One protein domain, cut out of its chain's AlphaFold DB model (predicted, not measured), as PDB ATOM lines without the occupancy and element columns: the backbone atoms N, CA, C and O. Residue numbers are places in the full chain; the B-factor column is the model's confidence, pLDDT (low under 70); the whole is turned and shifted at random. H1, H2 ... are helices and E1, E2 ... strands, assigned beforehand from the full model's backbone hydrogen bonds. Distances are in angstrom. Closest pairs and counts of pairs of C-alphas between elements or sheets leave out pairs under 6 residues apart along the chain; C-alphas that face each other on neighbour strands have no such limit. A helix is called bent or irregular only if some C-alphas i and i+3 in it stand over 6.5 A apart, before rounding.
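What this domain is: This is residues 10 to 223 of the 565 residues of an uncharacterized protein of Colletotrichum higginsianum (UniProt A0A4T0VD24). A strongly twisted sheet of five parallel strands, with H2 and H3 packed over one face and H1 grazing it, makes the main body. H4 and H5 pair off as a second lobe away from the sheet, with part of the long stretch 174 to 206 running between. The loop of residues 43 to 61, with the short strand E3, lies at the far end from H5; residues 174 to 179 stick out. The printed part has 214 residues with five named helices and six named strands, along the chain E1 H1 E2 E3 H2 E4 H3 E5 E6 H4 H5; the sheet's order is E1 E2 E4 E5 E6. The class is mixed, with 106 residues in named elements, under half; the whole is compact, radius of gyration of the C-alphas 18.5 A, spanning 52 by 48 by 42 A.

Where its parts are: Find C-alpha 10 at (-7.702, 137.184, 60.134), where E1, residues 10 to 15, begins. In the same sheet look for E2, residues 38 to 42; E4, residues 96 to 102, 19.4 A long; E5, residues 131 to 137, 19.0 A; and E6, residues 151 to 154. H3, 104 to 124, begins at C-alpha 104 (2.848, 136.522, 72.869) and is 24.4 A long; H2 is 71 to 85, 19.7 A, and H1 is 23 to 31. E3 is 62 to 64, H4 is 161 to 173, 18.9 A, and H5, 207 to 222, 21.8 A, ends at (-13.605, 110.533, 51.334).

How they stand to each other: Start at the sheet: N 11 and O 39 of E1 and E2 are 2.9 A apart, N 100 and O 40 of E2 and E4 2.9 A, N 134 and O 99 of E4 and E5 2.8 A, and N 153 and O 135 of E5 and E6 2.7 A, within hydrogen-bond range. E1, H1, E2 and E4, H3, E5 are strand-helix-strand units, parallel neighbours with a helix between, each with a right-handed crossover. H2 and H3 on one face give two layers, helices and sheet. H3 is over E4 and E5 at a height of 10.1 A, along the strands at 15 degrees to E4 on the local plane. It is irregular, C-alphas 106 and 109 being 9.3 A apart, with a kink of 77 degrees near residue 111; H2 is only just irregular, C-alphas 80 and 83 being 7.0 A apart. H2 touches H3 at Trp 74 and Met 114, C-alphas 6.4 A apart, with residues 114 to 118 of H3 alone, at a steep tilt of 61 degrees. H4 and H5 are not on the sheet; H4 touches H5, closest at the C-alphas of Ile 165 and Ala 215, 5.4 A apart, at a tilt of 37 degrees, only just steep, the same way. Every O i to N i+4 pair is within hydrogen-bond range in H1 and H5; H2 has 9 of 11, H3 13 of 17, H4 7 of 9.

The domain as a whole: The C-alphas farthest apart, Ser 58 and Lys 221, are 55.8 A apart, and the printed part has no cut. The long links are E2 to E3, E5 to E6 and H4 to H5. Mean pLDDT of the printed part is 81.1; look for values under 70 at residues 49 to 61, 138 to 148, 154 to 167, 169 to 170 and 173 to 182.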
ATOM      1  N   VAL A  10      -8.471 136.686  58.996       94.31
ATOM      2  CA  VAL A  10      -7.702 137.184  60.134       94.31
ATOM      3  C   VAL A  10      -6.841 138.344  59.650       94.31
ATOM      4  O   VAL A  10      -5.909 138.146  58.875       94.31
ATOM      5  N   TYR A  11      -7.168 139.564  60.067       94.81
ATOM      6  CA  TYR A  11      -6.392 140.745  59.705       94.81
ATOM      7  C   TYR A  11      -5.308 141.008  60.739       94.81
ATOM      8  O   TYR A  11      -5.609 141.202  61.920       94.81
ATOM      9  N   HIS A  12      -4.059 141.114  60.292       93.94
ATOM     10  CA  HIS A  12      -3.027 141.706  61.129       93.94
ATOM     11  C   HIS A  12      -3.364 143.168  61.427       93.94
ATOM     12  O   HIS A  12      -3.604 143.963  60.517       93.94
ATOM     13  N   HIS A  13      -3.371 143.517  62.709       95.12
ATOM     14  CA  HIS A  13      -3.362 144.898  63.167       95.12
ATOM     15  C   HIS A  13      -2.064 145.187  63.912       95.12
ATOM     16  O   HIS A  13      -1.470 144.312  64.547       95.12
ATOM     17  N   TYR A  14      -1.662 146.451  63.843       95.38
ATOM     18  CA  TYR A  14      -0.411 146.938  64.391       95.38
ATOM     19  C   TYR A  14      -0.690 148.072  65.369       95.38
ATOM     20  O   TYR A  14      -1.301 149.086  65.017       95.38
ATOM     21  N   TRP A  15      -0.237 147.889  66.606       95.06
ATOM     22  CA  TRP A  15      -0.420 148.849  67.686       95.06
ATOM     23  C   TRP A  15       0.882 149.051  68.454       95.06
ATOM     24  O   TRP A  15       1.372 148.139  69.115       95.06
ATOM     25  N   PHE A  16       1.406 150.275  68.410       93.12
ATOM     26  CA  PHE A  16       2.686 150.660  69.018       93.12
ATOM     27  C   PHE A  16       2.507 151.781  70.061       93.12
ATOM     28  O   PHE A  16       3.324 152.692  70.171       93.12
ATOM     29  N   GLY A  17       1.375 151.764  70.778       91.12
ATOM     30  CA  GLY A  17       0.873 152.886  71.592       91.12
ATOM     31  C   GLY A  17      -0.076 153.817  70.820       91.12
ATOM     32  O   GLY A  17      -0.778 154.638  71.406       91.12
ATOM     33  N   TYR A  18      -0.123 153.647  69.502       93.06
ATOM     34  CA  TYR A  18      -1.055 154.253  68.561       93.06
ATOM     35  C   TYR A  18      -1.248 153.287  67.376       93.06
ATOM     36  O   TYR A  18      -0.399 152.409  67.163       93.06
ATOM     37  N   PRO A  19      -2.347 153.405  66.609       94.06
ATOM     38  CA  PRO A  19      -2.603 152.507  65.491       94.06
ATOM     39  C   PRO A  19      -1.673 152.813  64.312       94.06
ATOM     40  O   PRO A  19      -1.472 153.974  63.945       94.06
ATOM     41  N   VAL A  20      -1.137 151.763  63.690       94.81
ATOM     42  CA  VAL A  20      -0.279 151.837  62.498       94.81
ATOM     43  C   VAL A  20      -0.897 150.992  61.383       94.81
ATOM     44  O   VAL A  20      -1.478 149.943  61.641       94.81
ATOM     45  N   MET A  21      -0.811 151.465  60.133       92.94
ATOM     46  CA  MET A  21      -1.416 150.813  58.955       92.94
ATOM     47  C   MET A  21      -2.928 150.526  59.095       92.94
ATOM     48  O   MET A  21      -3.463 149.599  58.494       92.94
ATOM     49  N   ASP A  22      -3.658 151.363  59.833       94.62
ATOM     50  CA  ASP A  22      -5.065 151.128  60.178       94.62
ATOM     51  C   ASP A  22      -6.093 151.534  59.110       94.62
ATOM     52  O   ASP A  22      -7.304 151.505  59.348       94.62
ATOM     53  N   GLY A  23      -5.630 151.910  57.916       94.69
ATOM     54  CA  GLY A  23      -6.492 152.353  56.819       94.69
ATOM     55  C   GLY A  23      -7.546 151.315  56.425       94.69
ATOM     56  O   GLY A  23      -8.687 151.688  56.159       94.69
ATOM     57  N   VAL A  24      -7.193 150.025  56.458       91.50
ATOM     58  CA  VAL A  24      -8.115 148.917  56.150       91.50
ATOM     59  C   VAL A  24      -9.254 148.856  57.171       91.50
ATOM     60  O   VAL A  24     -10.415 148.779  56.786       91.50
ATOM     61  N   PHE A  25      -8.956 148.988  58.464       95.00
ATOM     62  CA  PHE A  25      -9.971 148.959  59.522       95.00
ATOM     63  C   PHE A  25     -10.888 150.180  59.487       95.00
ATOM     64  O   PHE A  25     -12.100 150.057  59.654       95.00
ATOM     65  N   LYS A  26     -10.329 151.362  59.200       94.88
ATOM     66  CA  LYS A  26     -11.118 152.580  58.975       94.88
ATOM     67  C   LYS A  26     -12.059 152.439  57.778       94.88
ATOM     68  O   LYS A  26     -13.175 152.946  57.840       94.88
ATOM     69  N   ALA A  27     -11.618 151.778  56.705       93.88
ATOM     70  CA  ALA A  27     -12.458 151.494  55.545       93.88
ATOM     71  C   ALA A  27     -13.595 150.529  55.915       93.88
ATOM     72  O   ALA A  27     -14.752 150.907  55.753       93.88
ATOM     73  N   ILE A  28     -13.274 149.392  56.551       93.88
ATOM     74  CA  ILE A  28     -14.257 148.399  57.025       93.88
ATOM     75  C   ILE A  28     -15.356 149.061  57.864       93.88
ATOM     76  O   ILE A  28     -16.538 148.853  57.617       93.88
ATOM     77  N   LEU A  29     -14.992 149.911  58.830       94.88
ATOM     78  CA  LEU A  29     -15.973 150.601  59.678       94.88
ATOM     79  C   LEU A  29     -16.807 151.650  58.929       94.88
ATOM     80  O   LEU A  29     -17.906 151.986  59.367       94.88
ATOM     81  N   LYS A  30     -16.274 152.213  57.843       94.94
ATOM     82  CA  LYS A  30     -16.920 153.286  57.083       94.94
ATOM     83  C   LYS A  30     -17.923 152.750  56.069       94.94
ATOM     84  O   LYS A  30     -18.998 153.332  55.937       94.94
ATOM     85  N   ASP A  31     -17.547 151.728  55.309       93.31
ATOM     86  CA  ASP A  31     -18.347 151.216  54.192       93.31
ATOM     87  C   ASP A  31     -18.862 149.783  54.395       93.31
ATOM     88  O   ASP A  31     -19.691 149.329  53.609       93.31
ATOM     89  N   GLY A  32     -18.445 149.096  55.465       85.50
ATOM     90  CA  GLY A  32     -18.863 147.726  55.773       85.50
ATOM     91  C   GLY A  32     -18.229 146.668  54.866       85.50
ATOM     92  O   GLY A  32     -18.671 145.517  54.877       85.50
ATOM     93  N   HIS A  33     -17.223 147.031  54.061       85.06
ATOM     94  CA  HIS A  33     -16.568 146.135  53.116       85.06
ATOM     95  C   HIS A  33     -15.117 145.788  53.520       85.06
ATOM     96  O   HIS A  33     -14.404 146.626  54.068       85.06
ATOM     97  N   PRO A  34     -14.632 144.570  53.194       79.94
ATOM     98  CA  PRO A  34     -15.363 143.488  52.537       79.94
ATOM     99  C   PRO A  34     -16.427 142.871  53.453       79.94
ATOM    100  O   PRO A  34     -16.226 142.685  54.647       79.94
ATOM    101  N   ASP A  35     -17.567 142.528  52.856       87.44
ATOM    102  CA  ASP A  35     -18.690 141.896  53.554       87.44
ATOM    103  C   ASP A  35     -18.411 140.393  53.727       87.44
ATOM    104  O   ASP A  35     -18.926 139.548  52.994       87.44
ATOM    105  N   ILE A  36     -17.469 140.086  54.613       90.94
ATOM    106  CA  ILE A  36     -17.042 138.743  54.997       90.94
ATOM    107  C   ILE A  36     -16.758 138.741  56.504       90.94
ATOM    108  O   ILE A  36     -16.322 139.774  57.027       90.94
ATOM    109  N   PRO A  37     -16.988 137.624  57.213       94.56
ATOM    110  CA  PRO A  37     -16.546 137.495  58.589       94.56
ATOM    111  C   PRO A  37     -15.057 137.805  58.750       94.56
ATOM    112  O   PRO A  37     -14.237 137.425  57.909       94.56
ATOM    113  N   PHE A  38     -14.689 138.496  59.825       95.62
ATOM    114  CA  PHE A  38     -13.288 138.777  60.115       95.62
ATOM    115  C   PHE A  38     -12.987 138.829  61.611       95.62
ATOM    116  O   PHE A  38     -13.873 139.033  62.436       95.62
ATOM    117  N   MET A  39     -11.710 138.687  61.947       96.00
ATOM    118  CA  MET A  39     -11.182 138.956  63.282       96.00
ATOM    119  C   MET A  39      -9.792 139.582  63.201       96.00
ATOM    120  O   MET A  39      -9.184 139.640  62.129       96.00
ATOM    121  N   LEU A  40      -9.293 140.068  64.334       97.06
ATOM    122  CA  LEU A  40      -7.977 140.689  64.431       97.06
ATOM    123  C   LEU A  40      -6.912 139.703  64.915       97.06
ATOM    124  O   LEU A  40      -7.172 138.860  65.771       97.06
ATOM    125  N   SER A  41      -5.695 139.879  64.400       95.44
ATOM    126  CA  SER A  41      -4.455 139.318  64.936       95.44
ATOM    127  C   SER A  41      -3.481 140.443  65.262       95.44
ATOM    128  O   SER A  41      -3.172 141.253  64.389       95.44
ATOM    129  N   TRP A  42      -3.022 140.554  66.508       95.50
ATOM    130  CA  TRP A  42      -1.992 141.530  66.858       95.50
ATOM    131  C   TRP A  42      -0.621 141.000  66.464       95.50
ATOM    132  O   TRP A  42      -0.110 140.082  67.103       95.50
ATOM    133  N   ALA A  43      -0.012 141.607  65.447       92.38
ATOM    134  CA  ALA A  43       1.419 141.462  65.213       92.38
ATOM    135  C   ALA A  43       2.153 142.362  66.220       92.38
ATOM    136  O   ALA A  43       2.291 143.567  66.013       92.38
ATOM    137  N   ASN A  44       2.543 141.771  67.346       89.94
ATOM    138  CA  ASN A  44       3.045 142.444  68.548       89.94
ATOM    139  C   ASN A  44       4.585 142.446  68.639       89.94
ATOM    140  O   ASN A  44       5.143 142.599  69.722       89.94
ATOM    141  N   GLN A  45       5.283 142.186  67.541       86.88
ATOM    142  CA  GLN A  45       6.741 142.205  67.495       86.88
ATOM    143  C   GLN A  45       7.233 143.576  67.008       86.88
ATOM    144  O   GLN A  45       6.519 144.268  66.272       86.88
ATOM    145  N   PRO A  46       8.440 144.009  67.415       85.06
ATOM    146  CA  PRO A  46       9.030 145.228  66.879       85.06
ATOM    147  C   PRO A  46       9.211 145.112  65.363       85.06
ATOM    148  O   PRO A  46       9.487 144.037  64.833       85.06
ATOM    149  N   TRP A  47       9.108 146.233  64.654       86.00
ATOM    150  CA  TRP A  47       9.493 146.262  63.247       86.00
ATOM    151  C   TRP A  47      10.987 146.482  63.153       86.00
ATOM    152  O   TRP A  47      11.490 147.491  63.653       86.00
ATOM    153  N   THR A  48      11.689 145.573  62.490       79.12
ATOM    154  CA  THR A  48      13.121 145.698  62.228       79.12
ATOM    155  C   THR A  48      13.391 145.755  60.726       79.12
ATOM    156  O   THR A  48      12.511 145.520  59.900       79.12
ATOM    157  N   VAL A  49      14.613 146.121  60.342       68.62
ATOM    158  CA  VAL A  49      15.074 146.108  58.942       68.62
ATOM    159  C   VAL A  49      15.053 144.685  58.365       68.62
ATOM    160  O   VAL A  49      15.030 144.510  57.146       68.62
ATOM    161  N   ARG A  50      15.060 143.661  59.223       62.41
ATOM    162  CA  ARG A  50      14.943 142.260  58.826       62.41
ATOM    163  C   ARG A  50      13.493 141.800  58.913       62.41
ATOM    164  O   ARG A  50      12.715 142.265  59.734       62.41
ATOM    165  N   TRP A  51      13.153 140.858  58.044       56.59
ATOM    166  CA  TRP A  51      11.810 140.291  57.953       56.59
ATOM    167  C   TRP A  51      11.447 139.400  59.157       56.59
ATOM    168  O   TRP A  51      10.270 139.154  59.377       56.59
ATOM    169  N   ASP A  52      12.438 138.954  59.938       56.53
ATOM    170  CA  ASP A  52      12.295 138.030  61.074       56.53
ATOM    171  C   ASP A  52      12.062 138.726  62.431       56.53
ATOM    172  O   ASP A  52      11.918 138.053  63.448       56.53
ATOM    173  N   GLY A  53      12.054 140.064  62.479       54.47
ATOM    174  CA  GLY A  53      11.856 140.822  63.719       54.47
ATOM    175  C   GLY A  53      13.036 140.775  64.706       54.47
ATOM    176  O   GLY A  53      12.927 141.334  65.799       54.47
ATOM    177  N   VAL A  54      14.176 140.169  64.342       57.06
ATOM    178  CA  VAL A  54      15.344 140.015  65.228       57.06
ATOM    179  C   VAL A  54      16.292 141.216  65.111       57.06
ATOM    180  O   VAL A  54      16.699 141.604  64.012       57.06
ATOM    181  N   ASP A  55      16.674 141.801  66.252       52.03
ATOM    182  CA  ASP A  55      17.663 142.887  66.324       52.03
ATOM    183  C   ASP A  55      19.109 142.350  66.346       52.03
ATOM    184  O   ASP A  55      19.383 141.250  66.833       52.03
ATOM    185  N   ILE A  56      20.062 143.120  65.816       55.56
ATOM    186  CA  ILE A  56      21.485 142.756  65.835       55.56
ATOM    187  C   ILE A  56      22.145 143.211  67.145       55.56
ATOM    188  O   ILE A  56      21.836 144.294  67.637       55.56
ATOM    189  N   PRO A  57      23.151 142.483  67.670       46.91
ATOM    190  CA  PRO A  57      23.871 142.875  68.888       46.91
ATOM    191  C   PRO A  57      24.525 144.271  68.853       46.91
ATOM    192  O   PRO A  57      24.934 144.773  69.896       46.91
ATOM    193  N   SER A  58      24.662 144.884  67.669       54.59
ATOM    194  CA  SER A  58      25.233 146.222  67.472       54.59
ATOM    195  C   SER A  58      24.211 147.372  67.398       54.59
ATOM    196  O   SER A  58      24.656 148.502  67.249       54.59
ATOM    197  N   GLY A  59      22.900 147.119  67.540       54.19
ATOM    198  CA  GLY A  59      21.943 148.113  68.066       54.19
ATOM    199  C   GLY A  59      21.153 149.036  67.123       54.19
ATOM    200  O   GLY A  59      20.489 149.932  67.639       54.19
ATOM    201  N   ASP A  60      21.143 148.843  65.797       54.62
ATOM    202  CA  ASP A  60      20.557 149.841  64.870       54.62
ATOM    203  C   ASP A  60      19.467 149.279  63.919       54.62
ATOM    204  O   ASP A  60      19.153 149.886  62.893       54.62
ATOM    205  N   GLY A  61      18.891 148.102  64.206       63.09
ATOM    206  CA  GLY A  61      17.966 147.407  63.299       63.09
ATOM    207  C   GLY A  61      16.477 147.738  63.453       63.09
ATOM    208  O   GLY A  61      15.699 147.346  62.588       63.09
ATOM    209  N   VAL A  62      16.048 148.418  64.519       71.69
ATOM    210  CA  VAL A  62      14.621 148.624  64.848       71.69
ATOM    211  C   VAL A  62      14.059 149.870  64.148       71.69
ATOM    212  O   VAL A  62      14.470 150.993  64.421       71.69
ATOM    213  N   ILE A  63      13.073 149.672  63.271       81.00
ATOM    214  CA  ILE A  63      12.303 150.721  62.583       81.00
ATOM    215  C   ILE A  63      11.232 151.296  63.516       81.00
ATOM    216  O   ILE A  63      11.039 152.511  63.571       81.00
ATOM    217  N   LEU A  64      10.529 150.426  64.248       85.25
ATOM    218  CA  LEU A  64       9.496 150.821  65.201       85.25
ATOM    219  C   LEU A  64       9.513 149.886  66.410       85.25
ATOM    220  O   LEU A  64       9.263 148.686  66.294       85.25
ATOM    221  N   ALA A  65       9.836 150.446  67.576       86.50
ATOM    222  CA  ALA A  65       9.928 149.690  68.817       86.50
ATOM    223  C   ALA A  65       8.537 149.316  69.338       86.50
ATOM    224  O   ALA A  65       7.651 150.169  69.425       86.50
ATOM    225  N   GLN A  66       8.371 148.061  69.757       89.12
ATOM    226  CA  GLN A  66       7.170 147.625  70.456       89.12
ATOM    227  C   GLN A  66       7.307 147.875  71.956       89.12
ATOM    228  O   GLN A  66       8.218 147.373  72.612       89.12
ATOM    229  N   THR A  67       6.349 148.614  72.508       87.56
ATOM    230  CA  THR A  67       6.134 148.697  73.954       87.56
ATOM    231  C   THR A  67       4.715 148.245  74.272       87.56
ATOM    232  O   THR A  67       3.814 148.367  73.441       87.56
ATOM    233  N   TYR A  68       4.523 147.676  75.460       89.62
ATOM    234  CA  TYR A  68       3.227 147.141  75.892       89.62
ATOM    235  C   TYR A  68       2.507 148.052  76.879       89.62
ATOM    236  O   TYR A  68       1.316 147.880  77.103       89.62
ATOM    237  N   GLY A  69       3.216 149.033  77.439       90.50
ATOM    238  CA  GLY A  69       2.636 150.058  78.292       90.50
ATOM    239  C   GLY A  69       2.037 149.546  79.603       90.50
ATOM    240  O   GLY A  69       2.293 148.423  80.045       90.50
ATOM    241  N   ASN A  70       1.237 150.402  80.230       94.88
ATOM    242  CA  ASN A  70       0.496 150.131  81.464       94.88
ATOM    243  C   ASN A  70      -1.024 150.024  81.225       94.88
ATOM    244  O   ASN A  70      -1.502 150.199  80.108       94.88
ATOM    245  N   LEU A  71      -1.798 149.792  82.290       96.38
ATOM    246  CA  LEU A  71      -3.255 149.613  82.238       96.38
ATOM    247  C   LEU A  71      -4.010 150.712  81.460       96.38
ATOM    248  O   LEU A  71      -4.964 150.402  80.750       96.38
ATOM    249  N   GLU A  72      -3.595 151.980  81.559       96.94
ATOM    250  CA  GLU A  72      -4.214 153.085  80.808       96.94
ATOM    251  C   GLU A  72      -3.959 152.952  79.299       96.94
ATOM    252  O   GLU A  72      -4.835 153.209  78.474       96.94
ATOM    253  N   GLU A  73      -2.761 152.518  78.918       96.88
ATOM    254  CA  GLU A  73      -2.384 152.299  77.522       96.88
ATOM    255  C   GLU A  73      -3.048 151.038  76.957       96.88
ATOM    256  O   GLU A  73      -3.523 151.056  75.821       96.88
ATOM    257  N   TRP A  74      -3.189 149.987  77.771       97.06
ATOM    258  CA  TRP A  74      -3.967 148.793  77.420       97.06
ATOM    259  C   TRP A  74      -5.427 149.155  77.157       97.06
ATOM    260  O   TRP A  74      -6.038 148.618  76.232       97.06
ATOM    261  N   ARG A  75      -5.977 150.089  77.948       97.94
ATOM    262  CA  ARG A  75      -7.339 150.592  77.775       97.94
ATOM    263  C   ARG A  75      -7.497 151.366  76.472       97.94
ATOM    264  O   ARG A  75      -8.462 151.129  75.756       97.94
ATOM    265  N   LYS A  76      -6.531 152.221  76.116       98.19
ATOM    266  CA  LYS A  76      -6.524 152.939  74.827       98.19
ATOM    267  C   LYS A  76      -6.510 151.982  73.636       98.19
ATOM    268  O   LYS A  76      -7.238 152.209  72.673       98.19
ATOM    269  N   HIS A  77      -5.712 150.913  73.710       97.75
ATOM    270  CA  HIS A  77      -5.685 149.872  72.677       97.75
ATOM    271  C   HIS A  77      -7.035 149.157  72.583       97.75
ATOM    272  O   HIS A  77      -7.603 149.063  71.497       97.75
ATOM    273  N   PHE A  78      -7.593 148.726  73.716       98.19
ATOM    274  CA  PHE A  78      -8.903 148.079  73.757       98.19
ATOM    275  C   PHE A  78     -10.004 148.970  73.172       98.19
ATOM    276  O   PHE A  78     -10.702 148.552  72.250       98.19
ATOM    277  N   ASP A  79     -10.119 150.214  73.643       98.00
ATOM    278  CA  ASP A  79     -11.140 151.167  73.196       98.00
ATOM    279  C   ASP A  79     -11.027 151.474  71.693       98.00
ATOM    280  O   ASP A  79     -12.041 151.702  71.032       98.00
ATOM    281  N   TRP A  80      -9.817 151.432  71.122       97.94
ATOM    282  CA  TRP A  80      -9.618 151.552  69.678       97.94
ATOM    283  C   TRP A  80     -10.169 150.344  68.898       97.94
ATOM    284  O   TRP A  80     -10.705 150.521  67.805       97.94
ATOM    285  N   MET A  81     -10.095 149.132  69.459       98.00
ATOM    286  CA  MET A  81     -10.634 147.912  68.840       98.00
ATOM    287  C   MET A  81     -12.154 147.759  69.015       98.00
ATOM    288  O   MET A  81     -12.800 147.110  68.194       98.00
ATOM    289  N   VAL A  82     -12.756 148.377  70.040       98.19
ATOM    290  CA  VAL A  82     -14.195 148.256  70.362       98.19
ATOM    291  C   VAL A  82     -15.132 148.474  69.158       98.19
ATOM    292  O   VAL A  82     -16.053 147.671  68.987       98.19
ATOM    293  N   PRO A  83     -14.954 149.497  68.297       97.44
ATOM    294  CA  PRO A  83     -15.800 149.663  67.115       97.44
ATOM    295  C   PRO A  83     -15.750 148.465  66.158       97.44
ATOM    296  O   PRO A  83     -16.776 148.109  65.585       97.44
ATOM    297  N   LEU A  84     -14.585 147.819  66.014       97.12
ATOM    298  CA  LEU A  84     -14.416 146.619  65.190       97.12
ATOM    299  C   LEU A  84     -15.098 145.415  65.840       97.12
ATOM    300  O   LEU A  84     -15.823 144.698  65.161       97.12
ATOM    301  N   PHE A  85     -14.957 145.239  67.157       97.56
ATOM    302  CA  PHE A  85     -15.648 144.180  67.906       97.56
ATOM    303  C   PHE A  85     -17.174 144.285  67.814       97.56
ATOM    304  O   PHE A  85     -17.875 143.273  67.805       97.56
ATOM    305  N   LYS A  86     -17.704 145.507  67.710       96.06
ATOM    306  CA  LYS A  86     -19.139 145.776  67.524       96.06
ATOM    307  C   LYS A  86     -19.607 145.625  66.074       96.06
ATOM    308  O   LYS A  86     -20.806 145.734  65.821       96.06
ATOM    309  N   HIS A  87     -18.701 145.384  65.128       96.12
ATOM    310  CA  HIS A  87     -19.068 145.172  63.736       96.12
ATOM    311  C   HIS A  87     -19.868 143.860  63.588       96.12
ATOM    312  O   HIS A  87     -19.472 142.842  64.159       96.12
ATOM    313  N   PRO A  88     -20.968 143.834  62.810       93.62
ATOM    314  CA  PRO A  88     -21.832 142.652  62.687       93.62
ATOM    315  C   PRO A  88     -21.121 141.422  62.109       93.62
ATOM    316  O   PRO A  88     -21.470 140.300  62.456       93.62
ATOM    317  N   ASN A  89     -20.105 141.633  61.268       94.56
ATOM    318  CA  ASN A  89     -19.292 140.559  60.685       94.56
ATOM    319  C   ASN A  89     -18.068 140.174  61.543       94.56
ATOM    320  O   ASN A  89     -17.220 139.419  61.077       94.56
ATOM    321  N   TYR A  90     -17.914 140.698  62.762       96.25
ATOM    322  CA  TYR A  90     -16.808 140.269  63.620       96.25
ATOM    323  C   TYR A  90     -17.036 138.824  64.094       96.25
ATOM    324  O   TYR A  90     -18.107 138.507  64.613       96.25
ATOM    325  N   ILE A  91     -16.041 137.950  63.922       95.31
ATOM    326  CA  ILE A  91     -16.139 136.523  64.268       95.31
ATOM    327  C   ILE A  91     -16.298 136.354  65.780       95.31
ATOM    328  O   ILE A  91     -15.549 136.922  66.584       95.31
ATOM    329  N   ARG A  92     -17.286 135.541  66.159       93.00
ATOM    330  CA  ARG A  92     -17.641 135.247  67.545       93.00
ATOM    331  C   ARG A  92     -17.859 133.756  67.737       93.00
ATOM    332  O   ARG A  92     -18.495 133.139  66.892       93.00
ATOM    333  N   VAL A  93     -17.409 133.246  68.878       90.38
ATOM    334  CA  VAL A  93     -17.655 131.878  69.355       90.38
ATOM    335  C   VAL A  93     -18.413 131.994  70.665       90.38
ATOM    336  O   VAL A  93     -18.021 132.768  71.539       90.38
ATOM    337  N   ASN A  94     -19.545 131.300  70.803       88.75
ATOM    338  CA  ASN A  94     -20.381 131.360  72.014       88.75
ATOM    339  C   ASN A  94     -20.708 132.802  72.480       88.75
ATOM    340  O   ASN A  94     -20.775 133.096  73.673       88.75
ATOM    341  N   GLY A  95     -20.887 133.722  71.525       91.19
ATOM    342  CA  GLY A  95     -21.181 135.139  71.768       91.19
ATOM    343  C   GLY A  95     -19.965 136.031  72.061       91.19
ATOM    344  O   GLY A  95     -20.113 137.253  72.035       91.19
ATOM    345  N   LYS A  96     -18.771 135.465  72.264       94.06
ATOM    346  CA  LYS A  96     -17.541 136.200  72.589       94.06
ATOM    347  C   LYS A  96     -16.716 136.531  71.352       94.06
ATOM    348  O   LYS A  96     -16.598 135.708  70.444       94.06
ATOM    349  N   VAL A  97     -16.104 137.714  71.323       96.75
ATOM    350  CA  VAL A  97     -15.202 138.104  70.230       96.75
ATOM    351  C   VAL A  97     -13.896 137.321  70.281       96.75
ATOM    352  O   VAL A  97     -13.330 137.123  71.352       96.75
ATOM    353  N   GLN A  98     -13.412 136.898  69.118       95.19
ATOM    354  CA  GLN A  98     -12.137 136.191  68.994       95.19
ATOM    355  C   GLN A  98     -11.006 137.182  68.713       95.19
ATOM    356  O   GLN A  98     -11.133 138.040  67.835       95.19
ATOM    357  N   MET A  99      -9.903 137.087  69.451       95.25
ATOM    358  CA  MET A  99      -8.753 137.979  69.317       95.25
ATOM    359  C   MET A  99      -7.462 137.170  69.253       95.25
ATOM    360  O   MET A  99      -7.087 136.522  70.224       95.25
ATOM    361  N   MET A 100      -6.763 137.224  68.123       94.44
ATOM    362  CA  MET A 100      -5.496 136.520  67.958       94.44
ATOM    363  C   MET A 100      -4.311 137.406  68.366       94.44
ATOM    364  O   MET A 100      -4.303 138.608  68.103       94.44
ATOM    365  N   ILE A 101      -3.292 136.814  68.983       92.81
ATOM    366  CA  ILE A 101      -2.031 137.473  69.333       92.81
ATOM    367  C   ILE A 101      -0.890 136.650  68.749       92.81
ATOM    368  O   ILE A 101      -0.763 135.458  69.037       92.81
ATOM    369  N   TYR A 102      -0.081 137.279  67.904       88.81
ATOM    370  CA  TYR A 102       1.093 136.647  67.322       88.81
ATOM    371  C   TYR A 102       2.170 136.483  68.393       88.81
ATOM    372  O   TYR A 102       2.451 137.440  69.099       88.81
ATOM    373  N   ASP A 103       2.706 135.277  68.563       83.50
ATOM    374  CA  ASP A 103       3.834 134.947  69.444       83.50
ATOM    375  C   ASP A 103       3.899 135.744  70.766       83.50
ATOM    376  O   ASP A 103       4.852 136.469  70.999       83.50
ATOM    377  N   PRO A 104       2.901 135.684  71.666       86.06
ATOM    378  CA  PRO A 104       2.848 136.522  72.869       86.06
ATOM    379  C   PRO A 104       3.894 136.168  73.942       86.06
ATOM    380  O   PRO A 104       3.893 136.769  75.020       86.06
ATOM    381  N   ALA A 105       4.769 135.189  73.695       80.31
ATOM    382  CA  ALA A 105       5.697 134.639  74.679       80.31
ATOM    383  C   ALA A 105       6.633 135.699  75.285       80.31
ATOM    384  O   ALA A 105       6.841 135.735  76.501       80.31
ATOM    385  N   HIS A 106       7.149 136.612  74.460       79.94
ATOM    386  CA  HIS A 106       8.051 137.699  74.864       79.94
ATOM    387  C   HIS A 106       7.370 138.800  75.684       79.94
ATOM    388  O   HIS A 106       8.057 139.647  76.253       79.94
ATOM    389  N   MET A 107       6.035 138.811  75.782       84.25
ATOM    390  CA  MET A 107       5.302 139.790  76.595       84.25
ATOM    391  C   MET A 107       5.370 139.488  78.102       84.25
ATOM    392  O   MET A 107       5.107 140.376  78.919       84.25
ATOM    393  N   GLY A 108       5.697 138.247  78.483       81.25
ATOM    394  CA  GLY A 108       5.784 137.802  79.875       81.25
ATOM    395  C   GLY A 108       4.524 138.102  80.704       81.25
ATOM    396  O   GLY A 108       3.393 138.008  80.223       81.25
ATOM    397  N   ASP A 109       4.718 138.507  81.966       83.25
ATOM    398  CA  ASP A 109       3.629 138.808  82.915       83.25
ATOM    399  C   ASP A 109       2.697 139.947  82.441       83.25
ATOM    400  O   ASP A 109       1.498 139.957  82.730       83.25
ATOM    401  N   THR A 110       3.235 140.887  81.658       87.31
ATOM    402  CA  THR A 110       2.485 142.016  81.089       87.31
ATOM    403  C   THR A 110       1.364 141.533  80.177       87.31
ATOM    404  O   THR A 110       0.231 141.993  80.314       87.31
ATOM    405  N   GLY A 111       1.654 140.573  79.289       87.56
ATOM    406  CA  GLY A 111       0.649 139.988  78.399       87.56
ATOM    407  C   GLY A 111      -0.489 139.335  79.179       87.56
ATOM    408  O   GLY A 111      -1.655 139.579  78.884       87.56
ATOM    409  N   LYS A 112      -0.167 138.601  80.257       84.19
ATOM    410  CA  LYS A 112      -1.173 137.933  81.105       84.19
ATOM    411  C   LYS A 112      -2.203 138.918  81.648       84.19
ATOM    412  O   LYS A 112      -3.405 138.726  81.480       84.19
ATOM    413  N   ARG A 113      -1.710 139.987  82.278       90.44
ATOM    414  CA  ARG A 113      -2.545 141.012  82.920       90.44
ATOM    415  C   ARG A 113      -3.324 141.831  81.898       90.44
ATOM    416  O   ARG A 113      -4.470 142.189  82.154       90.44
ATOM    417  N   MET A 114      -2.717 142.109  80.746       93.62
ATOM    418  CA  MET A 114      -3.374 142.809  79.646       93.62
ATOM    419  C   MET A 114      -4.565 142.008  79.110       93.62
ATOM    420  O   MET A 114      -5.658 142.556  78.990       93.62
ATOM    421  N   PHE A 115      -4.387 140.710  78.847       93.12
ATOM    422  CA  PHE A 115      -5.459 139.853  78.336       93.12
ATOM    423  C   PHE A 115      -6.592 139.687  79.351       93.12
ATOM    424  O   PHE A 115      -7.761 139.742  78.980       93.12
ATOM    425  N   GLU A 116      -6.274 139.552  80.640       93.06
ATOM    426  CA  GLU A 116      -7.288 139.525  81.699       93.06
ATOM    427  C   GLU A 116      -8.087 140.836  81.767       93.06
ATOM    428  O   GLU A 116      -9.318 140.805  81.803       93.06
ATOM    429  N   ALA A 117      -7.414 141.989  81.684       95.88
ATOM    430  CA  ALA A 117      -8.081 143.288  81.633       95.88
ATOM    431  C   ALA A 117      -9.014 143.410  80.414       95.88
ATOM    432  O   ALA A 117     -10.158 143.840  80.557       95.88
ATOM    433  N   TRP A 118      -8.568 142.979  79.229       97.12
ATOM    434  CA  TRP A 118      -9.396 142.976  78.018       97.12
ATOM    435  C   TRP A 118     -10.619 142.069  78.138       97.12
ATOM    436  O   TRP A 118     -11.706 142.475  77.734       97.12
ATOM    437  N   ARG A 119     -10.478 140.875  78.728       96.31
ATOM    438  CA  ARG A 119     -11.612 139.971  78.979       96.31
ATOM    439  C   ARG A 119     -12.647 140.610  79.901       96.31
ATOM    440  O   ARG A 119     -13.840 140.540  79.603       96.31
ATOM    441  N   ILE A 120     -12.202 141.273  80.971       96.31
ATOM    442  CA  ILE A 120     -13.085 142.007  81.888       96.31
ATOM    443  C   ILE A 120     -13.828 143.104  81.121       96.31
ATOM    444  O   ILE A 120     -15.057 143.091  81.086       96.31
ATOM    445  N   TRP A 121     -13.112 143.993  80.429       98.19
ATOM    446  CA  TRP A 121     -13.734 145.102  79.695       98.19
ATOM    447  C   TRP A 121     -14.677 144.630  78.580       98.19
ATOM    448  O   TRP A 121     -15.720 145.241  78.355       98.19
ATOM    449  N   ALA A 122     -14.354 143.527  77.903       97.75
ATOM    450  CA  ALA A 122     -15.228 142.914  76.905       97.75
ATOM    451  C   ALA A 122     -16.517 142.351  77.523       97.75
ATOM    452  O   ALA A 122     -17.578 142.457  76.914       97.75
ATOM    453  N   SER A 123     -16.435 141.774  78.725       97.00
ATOM    454  CA  SER A 123     -17.601 141.254  79.452       97.00
ATOM    455  C   SER A 123     -18.514 142.357  80.004       97.00
ATOM    456  O   SER A 123     -19.717 142.150  80.148       97.00
ATOM    457  N   GLU A 124     -17.957 143.540  80.282       96.88
ATOM    458  CA  GLU A 124     -18.695 144.710  80.775       96.88
ATOM    459  C   GLU A 124     -19.524 145.400  79.683       96.88
ATOM    460  O   GLU A 124     -20.499 146.083  80.001       96.88
ATOM    461  N   ASP A 125     -19.159 145.238  78.407       96.31
ATOM    462  CA  ASP A 125     -19.894 145.789  77.267       96.31
ATOM    463  C   ASP A 125     -20.850 144.730  76.685       96.31
ATOM    464  O   ASP A 125     -20.396 143.798  76.016       96.31
ATOM    465  N   PRO A 126     -22.182 144.860  76.854       92.81
ATOM    466  CA  PRO A 126     -23.135 143.855  76.378       92.81
ATOM    467  C   PRO A 126     -23.130 143.646  74.858       92.81
ATOM    468  O   PRO A 126     -23.577 142.603  74.389       92.81
ATOM    469  N   ALA A 127     -22.645 144.619  74.076       92.94
ATOM    470  CA  ALA A 127     -22.509 144.465  72.628       92.94
ATOM    471  C   ALA A 127     -21.255 143.658  72.238       92.94
ATOM    472  O   ALA A 127     -21.145 143.189  71.104       92.94
ATOM    473  N   ILE A 128     -20.304 143.487  73.159       96.12
ATOM    474  CA  ILE A 128     -19.129 142.627  72.988       96.12
ATOM    475  C   ILE A 128     -19.369 141.271  73.660       96.12
ATOM    476  O   ILE A 128     -19.053 140.255  73.054       96.12
ATOM    477  N   GLY A 129     -19.964 141.232  74.854       93.56
ATOM    478  CA  GLY A 129     -20.381 140.012  75.558       93.56
ATOM    479  C   GLY A 129     -19.245 139.216  76.212       93.56
ATOM    480  O   GLY A 129     -19.468 138.529  77.206       93.56
ATOM    481  N   GLY A 130     -18.025 139.324  75.691       96.69
ATOM    482  CA  GLY A 130     -16.815 138.692  76.213       96.69
ATOM    483  C   GLY A 130     -15.756 138.555  75.124       96.69
ATOM    484  O   GLY A 130     -16.011 138.887  73.967       96.69
ATOM    485  N   MET A 131     -14.571 138.069  75.487       95.88
ATOM    486  CA  MET A 131     -13.444 137.892  74.570       95.88
ATOM    487  C   MET A 131     -12.731 136.572  74.852       95.88
ATOM    488  O   MET A 131     -12.506 136.255  76.019       95.88
ATOM    489  N   ASP A 132     -12.345 135.873  73.788       93.50
ATOM    490  CA  ASP A 132     -11.382 134.775  73.837       93.50
ATOM    491  C   ASP A 132     -10.085 135.204  73.128       93.50
ATOM    492  O   ASP A 132     -10.110 135.863  72.082       93.50
ATOM    493  N   VAL A 133      -8.946 134.853  73.723       92.00
ATOM    494  CA  VAL A 133      -7.604 135.176  73.232       92.00
ATOM    495  C   VAL A 133      -6.951 133.923  72.658       92.00
ATOM    496  O   VAL A 133      -6.728 132.949  73.377       92.00
ATOM    497  N   ILE A 134      -6.612 133.982  71.371       90.38
ATOM    498  CA  ILE A 134      -5.978 132.909  70.605       90.38
ATOM    499  C   ILE A 134      -4.497 133.247  70.417       90.38
ATOM    500  O   ILE A 134      -4.154 134.290  69.864       90.38
ATOM    501  N   GLU A 135      -3.598 132.372  70.843       86.12
ATOM    502  CA  GLU A 135      -2.159 132.530  70.605       86.12
ATOM    503  C   GLU A 135      -1.755 131.928  69.260       86.12
ATOM    504  O   GLU A 135      -2.102 130.788  68.987       86.12
ATOM    505  N   THR A 136      -0.960 132.636  68.456       85.12
ATOM    506  CA  THR A 136      -0.201 132.012  67.358       85.12
ATOM    507  C   THR A 136       1.196 131.664  67.852       85.12
ATOM    508  O   THR A 136       2.003 132.554  68.107       85.12
ATOM    509  N   LYS A 137       1.483 130.369  67.985       76.06
ATOM    510  CA  LYS A 137       2.733 129.840  68.545       76.06
ATOM    511  C   LYS A 137       3.770 129.566  67.451       76.06
ATOM    512  O   LYS A 137       3.447 128.894  66.472       76.06
ATOM    513  N   ILE A 138       5.013 130.024  67.657       67.00
ATOM    514  CA  ILE A 138       6.131 129.866  66.702       67.00
ATOM    515  C   ILE A 138       7.239 128.943  67.240       67.00
ATOM    516  O   ILE A 138       7.755 128.127  66.482       67.00
ATOM    517  N   GLU A 139       7.556 128.967  68.545       57.69
ATOM    518  CA  GLU A 139       8.558 128.065  69.149       57.69
ATOM    519  C   GLU A 139       8.130 127.469  70.508       57.69
ATOM    520  O   GLU A 139       7.248 127.975  71.217       57.69
ATOM    521  N   SER A 140       8.736 126.323  70.856       53.38
ATOM    522  CA  SER A 140       8.521 125.616  72.120       53.38
ATOM    523  C   SER A 140       9.227 126.346  73.257       53.38
ATOM    524  O   SER A 140      10.424 126.153  73.452       53.38
ATOM    525  N   ASP A 141       8.482 127.133  74.025       53.38
ATOM    526  CA  ASP A 141       9.021 127.744  75.232       53.38
ATOM    527  C   ASP A 141       8.040 127.695  76.403       53.38
ATOM    528  O   ASP A 141       6.839 127.481  76.224       53.38
ATOM    529  N   ASN A 142       8.605 127.831  77.604       53.69
ATOM    530  CA  ASN A 142       7.997 127.537  78.902       53.69
ATOM    531  C   ASN A 142       6.538 128.053  79.043       53.69
ATOM    532  O   ASN A 142       6.339 129.276  79.094       53.69
ATOM    533  N   PRO A 143       5.530 127.160  79.173       52.75
ATOM    534  CA  PRO A 143       4.118 127.537  79.300       52.75
ATOM    535  C   PRO A 143       3.833 128.424  80.522       52.75
ATOM    536  O   PRO A 143       2.898 129.222  80.492       52.75
ATOM    537  N   ASP A 144       4.687 128.395  81.550       52.81
ATOM    538  CA  ASP A 144       4.544 129.240  82.741       52.81
ATOM    539  C   ASP A 144       4.820 130.733  82.474       52.81
ATOM    540  O   ASP A 144       4.462 131.585  83.291       52.81
ATOM    541  N   SER A 145       5.423 131.098  81.336       51.59
ATOM    542  CA  SER A 145       5.711 132.500  80.983       51.59
ATOM    543  C   SER A 145       4.493 133.260  80.438       51.59
ATOM    544  O   SER A 145       4.473 134.491  80.461       51.59
ATOM    545  N   ARG A 146       3.439 132.539  80.034       56.78
ATOM    546  CA  ARG A 146       2.286 133.052  79.278       56.78
ATOM    547  C   ARG A 146       1.038 133.005  80.162       56.78
ATOM    548  O   ARG A 146       0.926 132.173  81.060       56.78
ATOM    549  N   GLY A 147       0.153 133.985  80.068       56.06
ATOM    550  CA  GLY A 147      -1.130 133.947  80.786       56.06
ATOM    551  C   GLY A 147      -1.999 132.880  80.142       56.06
ATOM    552  O   GLY A 147      -1.682 132.488  79.022       56.06
ATOM    553  N   PRO A 148      -3.072 132.401  80.789       65.69
ATOM    554  CA  PRO A 148      -3.958 131.451  80.129       65.69
ATOM    555  C   PRO A 148      -4.536 132.119  78.871       65.69
ATOM    556  O   PRO A 148      -5.271 133.106  78.977       65.69
ATOM    557  N   THR A 149      -4.145 131.640  77.690       76.75
ATOM    558  CA  THR A 149      -4.864 131.855  76.430       76.75
ATOM    559  C   THR A 149      -6.012 130.856  76.351       76.75
ATOM    560  O   THR A 149      -5.976 129.810  76.997       76.75
ATOM    561  N   ASP A 150      -7.071 131.221  75.632       82.88
ATOM    562  CA  ASP A 150      -8.270 130.384  75.518       82.88
ATOM    563  C   ASP A 150      -8.091 129.315  74.428       82.88
ATOM    564  O   ASP A 150      -8.689 128.247  74.504       82.88
ATOM    565  N   ALA A 151      -7.224 129.578  73.442       80.56
ATOM    566  CA  ALA A 151      -6.825 128.622  72.415       80.56
ATOM    567  C   ALA A 151      -5.398 128.886  71.911       80.56
ATOM    568  O   ALA A 151      -4.865 129.995  72.032       80.56
ATOM    569  N   ILE A 152      -4.800 127.869  71.289       76.00
ATOM    570  CA  ILE A 152      -3.499 127.954  70.620       76.00
ATOM    571  C   ILE A 152      -3.685 127.553  69.156       76.00
ATOM    572  O   ILE A 152      -4.178 126.472  68.848       76.00
ATOM    573  N   ASN A 153      -3.265 128.436  68.262       75.50
ATOM    574  CA  ASN A 153      -3.016 128.181  66.857       75.50
ATOM    575  C   ASN A 153      -1.523 127.886  66.674       75.50
ATOM    576  O   ASN A 153      -0.664 128.670  67.085       75.50
ATOM    577  N   GLU A 154      -1.196 126.775  66.030       66.38
ATOM    578  CA  GLU A 154       0.182 126.484  65.644       66.38
ATOM    579  C   GLU A 154       0.467 127.126  64.286       66.38
ATOM    580  O   GLU A 154      -0.254 126.886  63.315       66.38
ATOM    581  N   PHE A 155       1.517 127.950  64.194       56.62
ATOM    582  CA  PHE A 155       1.962 128.480  62.908       56.62
ATOM    583  C   PHE A 155       2.622 127.346  62.111       56.62
ATOM    584  O   PHE A 155       3.819 127.081  62.215       56.62
ATOM    585  N   GLY A 156       1.792 126.597  61.385       50.41
ATOM    586  CA  GLY A 156       2.206 125.430  60.617       50.41
ATOM    587  C   GLY A 156       3.076 125.789  59.411       50.41
ATOM    588  O   GLY A 156       2.932 126.840  58.786       50.41
ATOM    589  N   PHE A 157       3.987 124.884  59.064       46.12
ATOM    590  CA  PHE A 157       4.958 125.078  57.990       46.12
ATOM    591  C   PHE A 157       4.321 125.055  56.587       46.12
ATOM    592  O   PHE A 157       3.335 124.360  56.334       46.12
ATOM    593  N   ARG A 158       4.922 125.828  55.668       45.38
ATOM    594  CA  ARG A 158       4.479 126.078  54.281       45.38
ATOM    595  C   ARG A 158       4.053 124.792  53.570       45.38
ATOM    596  O   ARG A 158       4.846 123.857  53.467       45.38
ATOM    597  N   SER A 159       2.828 124.737  53.046       46.56
ATOM    598  CA  SER A 159       2.269 123.477  52.551       46.56
ATOM    599  C   SER A 159       1.374 123.646  51.307       46.56
ATOM    600  O   SER A 159       0.460 124.460  51.265       46.56
ATOM    601  N   GLY A 160       1.686 122.893  50.242       45.41
ATOM    602  CA  GLY A 160       0.878 122.802  49.009       45.41
ATOM    603  C   GLY A 160      -0.273 121.784  49.103       45.41
ATOM    604  O   GLY A 160      -0.363 121.046  50.079       45.41
ATOM    605  N   GLY A 161      -1.118 121.691  48.064       42.25
ATOM    606  CA  GLY A 161      -2.426 121.000  48.073       42.25
ATOM    607  C   GLY A 161      -2.494 119.571  48.649       42.25
ATOM    608  O   GLY A 161      -3.445 119.264  49.363       42.25
ATOM    609  N   GLY A 162      -1.489 118.713  48.439       48.97
ATOM    610  CA  GLY A 162      -1.466 117.361  49.031       48.97
ATOM    611  C   GLY A 162      -1.364 117.327  50.555       48.97
ATOM    612  O   GLY A 162      -1.879 116.419  51.200       48.97
ATOM    613  N   HIS A 163      -0.772 118.358  51.153       60.84
ATOM    614  CA  HIS A 163      -0.749 118.500  52.604       60.84
ATOM    615  C   HIS A 163      -2.105 118.957  53.151       60.84
ATOM    616  O   HIS A 163      -2.420 118.637  54.288       60.84
ATOM    617  N   MET A 164      -2.933 119.653  52.361       67.00
ATOM    618  CA  MET A 164      -4.233 120.155  52.822       67.00
ATOM    619  C   MET A 164      -5.214 119.016  53.119       67.00
ATOM    620  O   MET A 164      -5.851 119.022  54.166       67.00
ATOM    621  N   ILE A 165      -5.296 118.003  52.247       66.19
ATOM    622  CA  ILE A 165      -6.131 116.806  52.475       66.19
ATOM    623  C   ILE A 165      -5.716 116.103  53.775       66.19
ATOM    624  O   ILE A 165      -6.563 115.708  54.572       66.19
ATOM    625  N   GLU A 166      -4.412 115.988  54.016       60.19
ATOM    626  CA  GLU A 166      -3.860 115.355  55.214       60.19
ATOM    627  C   GLU A 166      -4.050 116.209  56.482       60.19
ATOM    628  O   GLU A 166      -4.362 115.667  57.539       60.19
ATOM    629  N   LEU A 167      -3.920 117.537  56.394       69.38
ATOM    630  CA  LEU A 167      -4.244 118.458  57.491       69.38
ATOM    631  C   LEU A 167      -5.725 118.349  57.863       69.38
ATOM    632  O   LEU A 167      -6.058 118.177  59.035       69.38
ATOM    633  N   LEU A 168      -6.612 118.357  56.865       72.06
ATOM    634  CA  LEU A 168      -8.043 118.128  57.060       72.06
ATOM    635  C   LEU A 168      -8.304 116.747  57.663       72.06
ATOM    636  O   LEU A 168      -9.139 116.623  58.555       72.06
ATOM    637  N   ARG A 169      -7.561 115.715  57.247       67.19
ATOM    638  CA  ARG A 169      -7.618 114.390  57.871       67.19
ATOM    639  C   ARG A 169      -7.259 114.444  59.346       67.19
ATOM    640  O   ARG A 169      -8.011 113.895  60.147       67.19
ATOM    641  N   ARG A 170      -6.146 115.097  59.701       67.25
ATOM    642  CA  ARG A 170      -5.719 115.256  61.097       67.25
ATOM    643  C   ARG A 170      -6.807 115.920  61.919       67.25
ATOM    644  O   ARG A 170      -7.251 115.309  62.879       67.25
ATOM    645  N   ILE A 171      -7.321 117.062  61.469       70.56
ATOM    646  CA  ILE A 171      -8.407 117.794  62.138       70.56
ATOM    647  C   ILE A 171      -9.646 116.911  62.337       70.56
ATOM    648  O   ILE A 171     -10.280 116.959  63.383       70.56
ATOM    649  N   LYS A 172      -9.985 116.073  61.351       71.88
ATOM    650  CA  LYS A 172     -11.141 115.164  61.421       71.88
ATOM    651  C   LYS A 172     -10.932 113.927  62.299       71.88
ATOM    652  O   LYS A 172     -11.906 113.234  62.610       71.88
ATOM    653  N   SER A 173      -9.683 113.629  62.655       64.38
ATOM    654  CA  SER A 173      -9.286 112.487  63.486       64.38
ATOM    655  C   SER A 173      -8.795 112.864  64.884       64.38
ATOM    656  O   SER A 173      -8.752 111.992  65.747       64.38
ATOM    657  N   ASP A 174      -8.411 114.123  65.088       64.06
ATOM    658  CA  ASP A 174      -7.920 114.644  66.356       64.06
ATOM    659  C   ASP A 174      -9.111 114.943  67.279       64.06
ATOM    660  O   ASP A 174     -10.017 115.693  66.890       64.06
ATOM    661  N   PRO A 175      -9.158 114.361  68.487       53.81
ATOM    662  CA  PRO A 175     -10.114 114.751  69.503       53.81
ATOM    663  C   PRO A 175      -9.728 116.114  70.096       53.81
ATOM    664  O   PRO A 175      -9.392 116.220  71.274       53.81
ATOM    665  N   ASN A 176      -9.860 117.184  69.310       56.66
ATOM    666  CA  ASN A 176     -10.123 118.493  69.901       56.66
ATOM    667  C   ASN A 176     -11.422 118.358  70.732       56.66
ATOM    668  O   ASN A 176     -12.281 117.556  70.335       56.66
ATOM    669  N   PRO A 177     -11.586 119.036  71.887       51.53
ATOM    670  CA  PRO A 177     -12.682 118.760  72.810       51.53
ATOM    671  C   PRO A 177     -14.020 118.639  72.080       51.53
ATOM    672  O   PRO A 177     -14.448 119.540  71.354       51.53
ATOM    673  N   LEU A 178     -14.654 117.473  72.231       41.34
ATOM    674  CA  LEU A 178     -15.931 117.170  71.594       41.34
ATOM    675  C   LEU A 178     -16.949 118.259  71.966       41.34
ATOM    676  O   LEU A 178     -17.380 118.330  73.115       41.34
ATOM    677  N   GLY A 179     -17.352 119.071  70.985       43.28
ATOM    678  CA  GLY A 179     -18.399 120.086  71.143       43.28
ATOM    679  C   GLY A 179     -17.939 121.547  71.166       43.28
ATOM    680  O   GLY A 179     -18.800 122.410  71.325       43.28
ATOM    681  N   GLU A 180     -16.649 121.845  70.981       55.03
ATOM    682  CA  GLU A 180     -16.154 123.226  70.851       55.03
ATOM    683  C   GLU A 180     -15.963 123.644  69.377       55.03
ATOM    684  O   GLU A 180     -15.661 122.819  68.509       55.03
ATOM    685  N   GLU A 181     -16.209 124.925  69.066       58.03
ATOM    686  CA  GLU A 181     -15.997 125.478  67.722       58.03
ATOM    687  C   GLU A 181     -14.494 125.561  67.431       58.03
ATOM    688  O   GLU A 181     -13.759 126.281  68.102       58.03
ATOM    689  N   ASN A 182     -14.042 124.839  66.403       68.75
ATOM    690  CA  ASN A 182     -12.629 124.756  66.044       68.75
ATOM    691  C   ASN A 182     -12.341 125.590  64.798       68.75
ATOM    692  O   ASN A 182     -12.907 125.349  63.729       68.75
ATOM    693  N   PHE A 183     -11.420 126.545  64.917       79.50
ATOM    694  CA  PHE A 183     -10.895 127.259  63.761       79.50
ATOM    695  C   PHE A 183      -9.789 126.455  63.081       79.50
ATOM    696  O   PHE A 183      -8.882 125.942  63.731       79.50
ATOM    697  N   PHE A 184      -9.835 126.418  61.751       79.00
ATOM    698  CA  PHE A 184      -8.694 126.050  60.925       79.00
ATOM    699  C   PHE A 184      -8.151 127.310  60.254       79.00
ATOM    700  O   PHE A 184      -8.838 127.935  59.441       79.00
ATOM    701  N   PHE A 185      -6.930 127.695  60.615       83.25
ATOM    702  CA  PHE A 185      -6.268 128.871  60.061       83.25
ATOM    703  C   PHE A 185      -5.388 128.474  58.879       83.25
ATOM    704  O   PHE A 185      -4.584 127.550  58.969       83.25
ATOM    705  N   ILE A 186      -5.523 129.198  57.768       81.06
ATOM    706  CA  ILE A 186      -4.689 129.005  56.582       81.06
ATOM    707  C   ILE A 186      -3.741 130.193  56.472       81.06
ATOM    708  O   ILE A 186      -4.190 131.313  56.221       81.06
ATOM    709  N   ASN A 187      -2.440 129.942  56.635       80.56
ATOM    710  CA  ASN A 187      -1.410 130.925  56.328       80.56
ATOM    711  C   ASN A 187      -0.985 130.796  54.847       80.56
ATOM    712  O   ASN A 187      -0.381 129.796  54.470       80.56
ATOM    713  N   ALA A 188      -1.300 131.737  53.957       85.62
ATOM    714  CA  ALA A 188      -2.049 132.977  54.160       85.62
ATOM    715  C   ALA A 188      -2.964 133.275  52.968       85.62
ATOM    716  O   ALA A 188      -2.853 132.669  51.900       85.62
ATOM    717  N   PHE A 189      -3.841 134.275  53.116       89.50
ATOM    718  CA  PHE A 189      -4.585 134.787  51.968       89.50
ATOM    719  C   PHE A 189      -3.656 135.490  50.968       89.50
ATOM    720  O   PHE A 189      -3.725 135.182  49.786       89.50
ATOM    721  N   ASN A 190      -2.774 136.390  51.415       90.56
ATOM    722  CA  ASN A 190      -1.972 137.243  50.527       90.56
ATOM    723  C   ASN A 190      -0.555 137.551  51.050       90.56
ATOM    724  O   ASN A 190      -0.039 138.657  50.864       90.56
ATOM    725  N   GLU A 191       0.116 136.581  51.672       87.50
ATOM    726  CA  GLU A 191       1.493 136.736  52.158       87.50
ATOM    727  C   GLU A 191       2.501 136.485  51.020       87.50
ATOM    728  O   GLU A 191       3.269 135.520  50.980       87.50
ATOM    729  N   TRP A 192       2.470 137.383  50.034       84.75
ATOM    730  CA  TRP A 192       3.266 137.288  48.809       84.75
ATOM    731  C   TRP A 192       4.774 137.263  49.053       84.75
ATOM    732  O   TRP A 192       5.483 136.553  48.343       84.75
ATOM    733  N   GLY A 193       5.264 138.010  50.048       78.44
ATOM    734  CA  GLY A 193       6.692 138.068  50.384       78.44
ATOM    735  C   GLY A 193       7.260 136.715  50.814       78.44
ATOM    736  O   GLY A 193       8.424 136.420  50.554       78.44
ATOM    737  N   GLU A 194       6.413 135.863  51.388       71.81
ATOM    738  CA  GLU A 194       6.756 134.502  51.778       71.81
ATOM    739  C   GLU A 194       6.315 133.459  50.748       71.81
ATOM    740  O   GLU A 194       6.648 132.287  50.874       71.81
ATOM    741  N   GLY A 195       5.597 133.846  49.696       74.06
ATOM    742  CA  GLY A 195       5.022 132.898  48.744       74.06
ATOM    743  C   GLY A 195       3.868 132.062  49.316       74.06
ATOM    744  O   GLY A 195       3.474 131.085  48.682       74.06
ATOM    745  N   ASN A 196       3.303 132.446  50.467       77.94
ATOM    746  CA  ASN A 196       2.134 131.812  51.082       77.94
ATOM    747  C   ASN A 196       0.869 132.587  50.676       77.94
ATOM    748  O   ASN A 196       0.379 133.444  51.410       77.94
ATOM    749  N   THR A 197       0.353 132.347  49.470       84.06
ATOM    750  CA  THR A 197      -0.772 133.131  48.934       84.06
ATOM    751  C   THR A 197      -1.860 132.260  48.317       84.06
ATOM    752  O   THR A 197      -1.594 131.373  47.507       84.06
ATOM    753  N   LEU A 198      -3.105 132.552  48.694       87.12
ATOM    754  CA  LEU A 198      -4.320 132.067  48.038       87.12
ATOM    755  C   LEU A 198      -4.950 133.136  47.132       87.12
ATOM    756  O   LEU A 198      -5.906 132.849  46.405       87.12
ATOM    757  N   GLU A 199      -4.469 134.377  47.208       90.06
ATOM    758  CA  GLU A 199      -4.958 135.498  46.423       90.06
ATOM    759  C   GLU A 199      -4.762 135.222  44.932       90.06
ATOM    760  O   GLU A 199      -3.736 134.697  44.488       90.06
ATOM    761  N   ALA A 200      -5.777 135.585  44.145       89.38
ATOM    762  CA  ALA A 200      -5.743 135.349  42.717       89.38
ATOM    763  C   ALA A 200      -4.575 136.104  42.067       89.38
ATOM    764  O   ALA A 200      -4.362 137.291  42.313       89.38
ATOM    765  N   SER A 201      -3.841 135.415  41.200       88.62
ATOM    766  CA  SER A 201      -2.649 135.952  40.545       88.62
ATOM    767  C   SER A 201      -2.869 136.134  39.048       88.62
ATOM    768  O   SER A 201      -3.699 135.455  38.446       88.62
ATOM    769  N   VAL A 202      -2.078 136.996  38.406       86.88
ATOM    770  CA  VAL A 202      -2.103 137.132  36.936       86.88
ATOM    771  C   VAL A 202      -1.728 135.815  36.248       86.88
ATOM    772  O   VAL A 202      -2.262 135.503  35.189       86.88
ATOM    773  N   ARG A 203      -0.815 135.040  36.846       80.12
ATOM    774  CA  ARG A 203      -0.288 133.805  36.254       80.12
ATOM    775  C   ARG A 203      -1.239 132.617  36.397       80.12
ATOM    776  O   ARG A 203      -1.350 131.840  35.463       80.12
ATOM    777  N   TRP A 204      -1.871 132.477  37.558       78.38
ATOM    778  CA  TRP A 204      -2.616 131.273  37.955       78.38
ATOM    779  C   TRP A 204      -4.105 131.523  38.206       78.38
ATOM    780  O   TRP A 204      -4.817 130.622  38.645       78.38
ATOM    781  N   GLY A 205      -4.582 132.755  38.003       86.38
ATOM    782  CA  GLY A 205      -5.946 133.139  38.353       86.38
ATOM    783  C   GLY A 205      -6.258 132.773  39.803       86.38
ATOM    784  O   GLY A 205      -5.450 133.028  40.693       86.38
ATOM    785  N   ASP A 206      -7.403 132.132  40.026       84.50
ATOM    786  CA  ASP A 206      -7.871 131.619  41.317       84.50
ATOM    787  C   ASP A 206      -7.455 130.160  41.606       84.50
ATOM    788  O   ASP A 206      -8.032 129.521  42.485       84.50
ATOM    789  N   GLY A 207      -6.453 129.627  40.898       80.62
ATOM    790  CA  GLY A 207      -6.066 128.213  40.959       80.62
ATOM    791  C   GLY A 207      -5.786 127.682  42.370       80.62
ATOM    792  O   GLY A 207      -6.279 126.611  42.716       80.62
ATOM    793  N   PHE A 208      -5.078 128.438  43.220       79.88
ATOM    794  CA  PHE A 208      -4.819 128.030  44.613       79.88
ATOM    795  C   PHE A 208      -6.099 127.930  45.449       79.88
ATOM    796  O   PHE A 208      -6.230 127.029  46.274       79.88
ATOM    797  N   MET A 209      -7.061 128.821  45.205       82.62
ATOM    798  CA  MET A 209      -8.354 128.787  45.879       82.62
ATOM    799  C   MET A 209      -9.180 127.577  45.431       82.62
ATOM    800  O   MET A 209      -9.755 126.896  46.272       82.62
ATOM    801  N   ARG A 210      -9.195 127.268  44.126       81.38
ATOM    802  CA  ARG A 210      -9.879 126.071  43.608       81.38
ATOM    803  C   ARG A 210      -9.268 124.789  44.163       81.38
ATOM    804  O   ARG A 210     -10.006 123.913  44.587       81.38
ATOM    805  N   ALA A 211      -7.940 124.713  44.235       77.81
ATOM    806  CA  ALA A 211      -7.246 123.566  44.815       77.81
ATOM    807  C   ALA A 211      -7.587 123.370  46.303       77.81
ATOM    808  O   ALA A 211      -7.752 122.237  46.753       77.81
ATOM    809  N   LEU A 212      -7.719 124.462  47.067       79.44
ATOM    810  CA  LEU A 212      -8.210 124.404  48.445       79.44
ATOM    811  C   LEU A 212      -9.647 123.867  48.497       79.44
ATOM    812  O   LEU A 212      -9.919 122.949  49.266       79.44
ATOM    813  N   ASP A 213     -10.548 124.406  47.674       81.81
ATOM    814  CA  ASP A 213     -11.949 123.975  47.640       81.81
ATOM    815  C   ASP A 213     -12.084 122.491  47.233       81.81
ATOM    816  O   ASP A 213     -12.847 121.760  47.863       81.81
ATOM    817  N   GLU A 214     -11.303 122.022  46.252       79.62
ATOM    818  CA  GLU A 214     -11.234 120.615  45.821       79.62
ATOM    819  C   GLU A 214     -10.684 119.701  46.923       79.62
ATOM    820  O   GLU A 214     -11.249 118.639  47.183       79.62
ATOM    821  N   ALA A 215      -9.612 120.111  47.610       75.50
ATOM    822  CA  ALA A 215      -9.055 119.358  48.734       75.50
ATOM    823  C   ALA A 215     -10.063 119.242  49.888       75.50
ATOM    824  O   ALA A 215     -10.205 118.169  50.478       75.50
ATOM    825  N   MET A 216     -10.786 120.324  50.186       78.19
ATOM    826  CA  MET A 216     -11.857 120.329  51.183       78.19
ATOM    827  C   MET A 216     -13.027 119.439  50.769       78.19
ATOM    828  O   MET A 216     -13.519 118.665  51.583       78.19
ATOM    829  N   GLU A 217     -13.450 119.497  49.508       82.81
ATOM    830  CA  GLU A 217     -14.514 118.640  48.983       82.81
ATOM    831  C   GLU A 217     -14.133 117.158  49.020       82.81
ATOM    832  O   GLU A 217     -14.913 116.332  49.498       82.81
ATOM    833  N   TYR A 218     -12.918 116.829  48.580       77.38
ATOM    834  CA  TYR A 218     -12.373 115.481  48.681       77.38
ATOM    835  C   TYR A 218     -12.356 115.013  50.134       77.38
ATOM    836  O   TYR A 218     -12.853 113.931  50.436       77.38
ATOM    837  N   ALA A 219     -11.845 115.836  51.053       74.06
ATOM    838  CA  ALA A 219     -11.806 115.485  52.464       74.06
ATOM    839  C   ALA A 219     -13.208 115.321  53.060       74.06
ATOM    840  O   ALA A 219     -13.405 114.473  53.918       74.06
ATOM    841  N   ASP A 220     -14.201 116.110  52.661       77.50
ATOM    842  CA  ASP A 220     -15.587 115.943  53.120       77.50
ATOM    843  C   ASP A 220     -16.223 114.650  52.630       77.50
ATOM    844  O   ASP A 220     -17.000 114.032  53.359       77.50
ATOM    845  N   LYS A 221     -15.871 114.229  51.417       79.81
ATOM    846  CA  LYS A 221     -16.442 113.048  50.785       79.81
ATOM    847  C   LYS A 221     -15.751 111.750  51.207       79.81
ATOM    848  O   LYS A 221     -16.425 110.766  51.490       79.81
ATOM    849  N   GLU A 222     -14.424 111.745  51.218       72.19
ATOM    850  CA  GLU A 222     -13.605 110.533  51.334       72.19
ATOM    851  C   GLU A 222     -12.969 110.378  52.728       72.19
ATOM    852  O   GLU A 222     -12.542 109.283  53.091       72.19
ATOM    853  N   ILE A 223     -12.925 111.448  53.539       70.38
ATOM    854  CA  ILE A 223     -12.354 111.429  54.893       70.38
ATOM    855  C   ILE A 223     -13.460 111.688  55.929       70.38
ATOM    856  O   ILE A 223     -13.784 112.842  56.234       70.38
TER     857      ILE A 223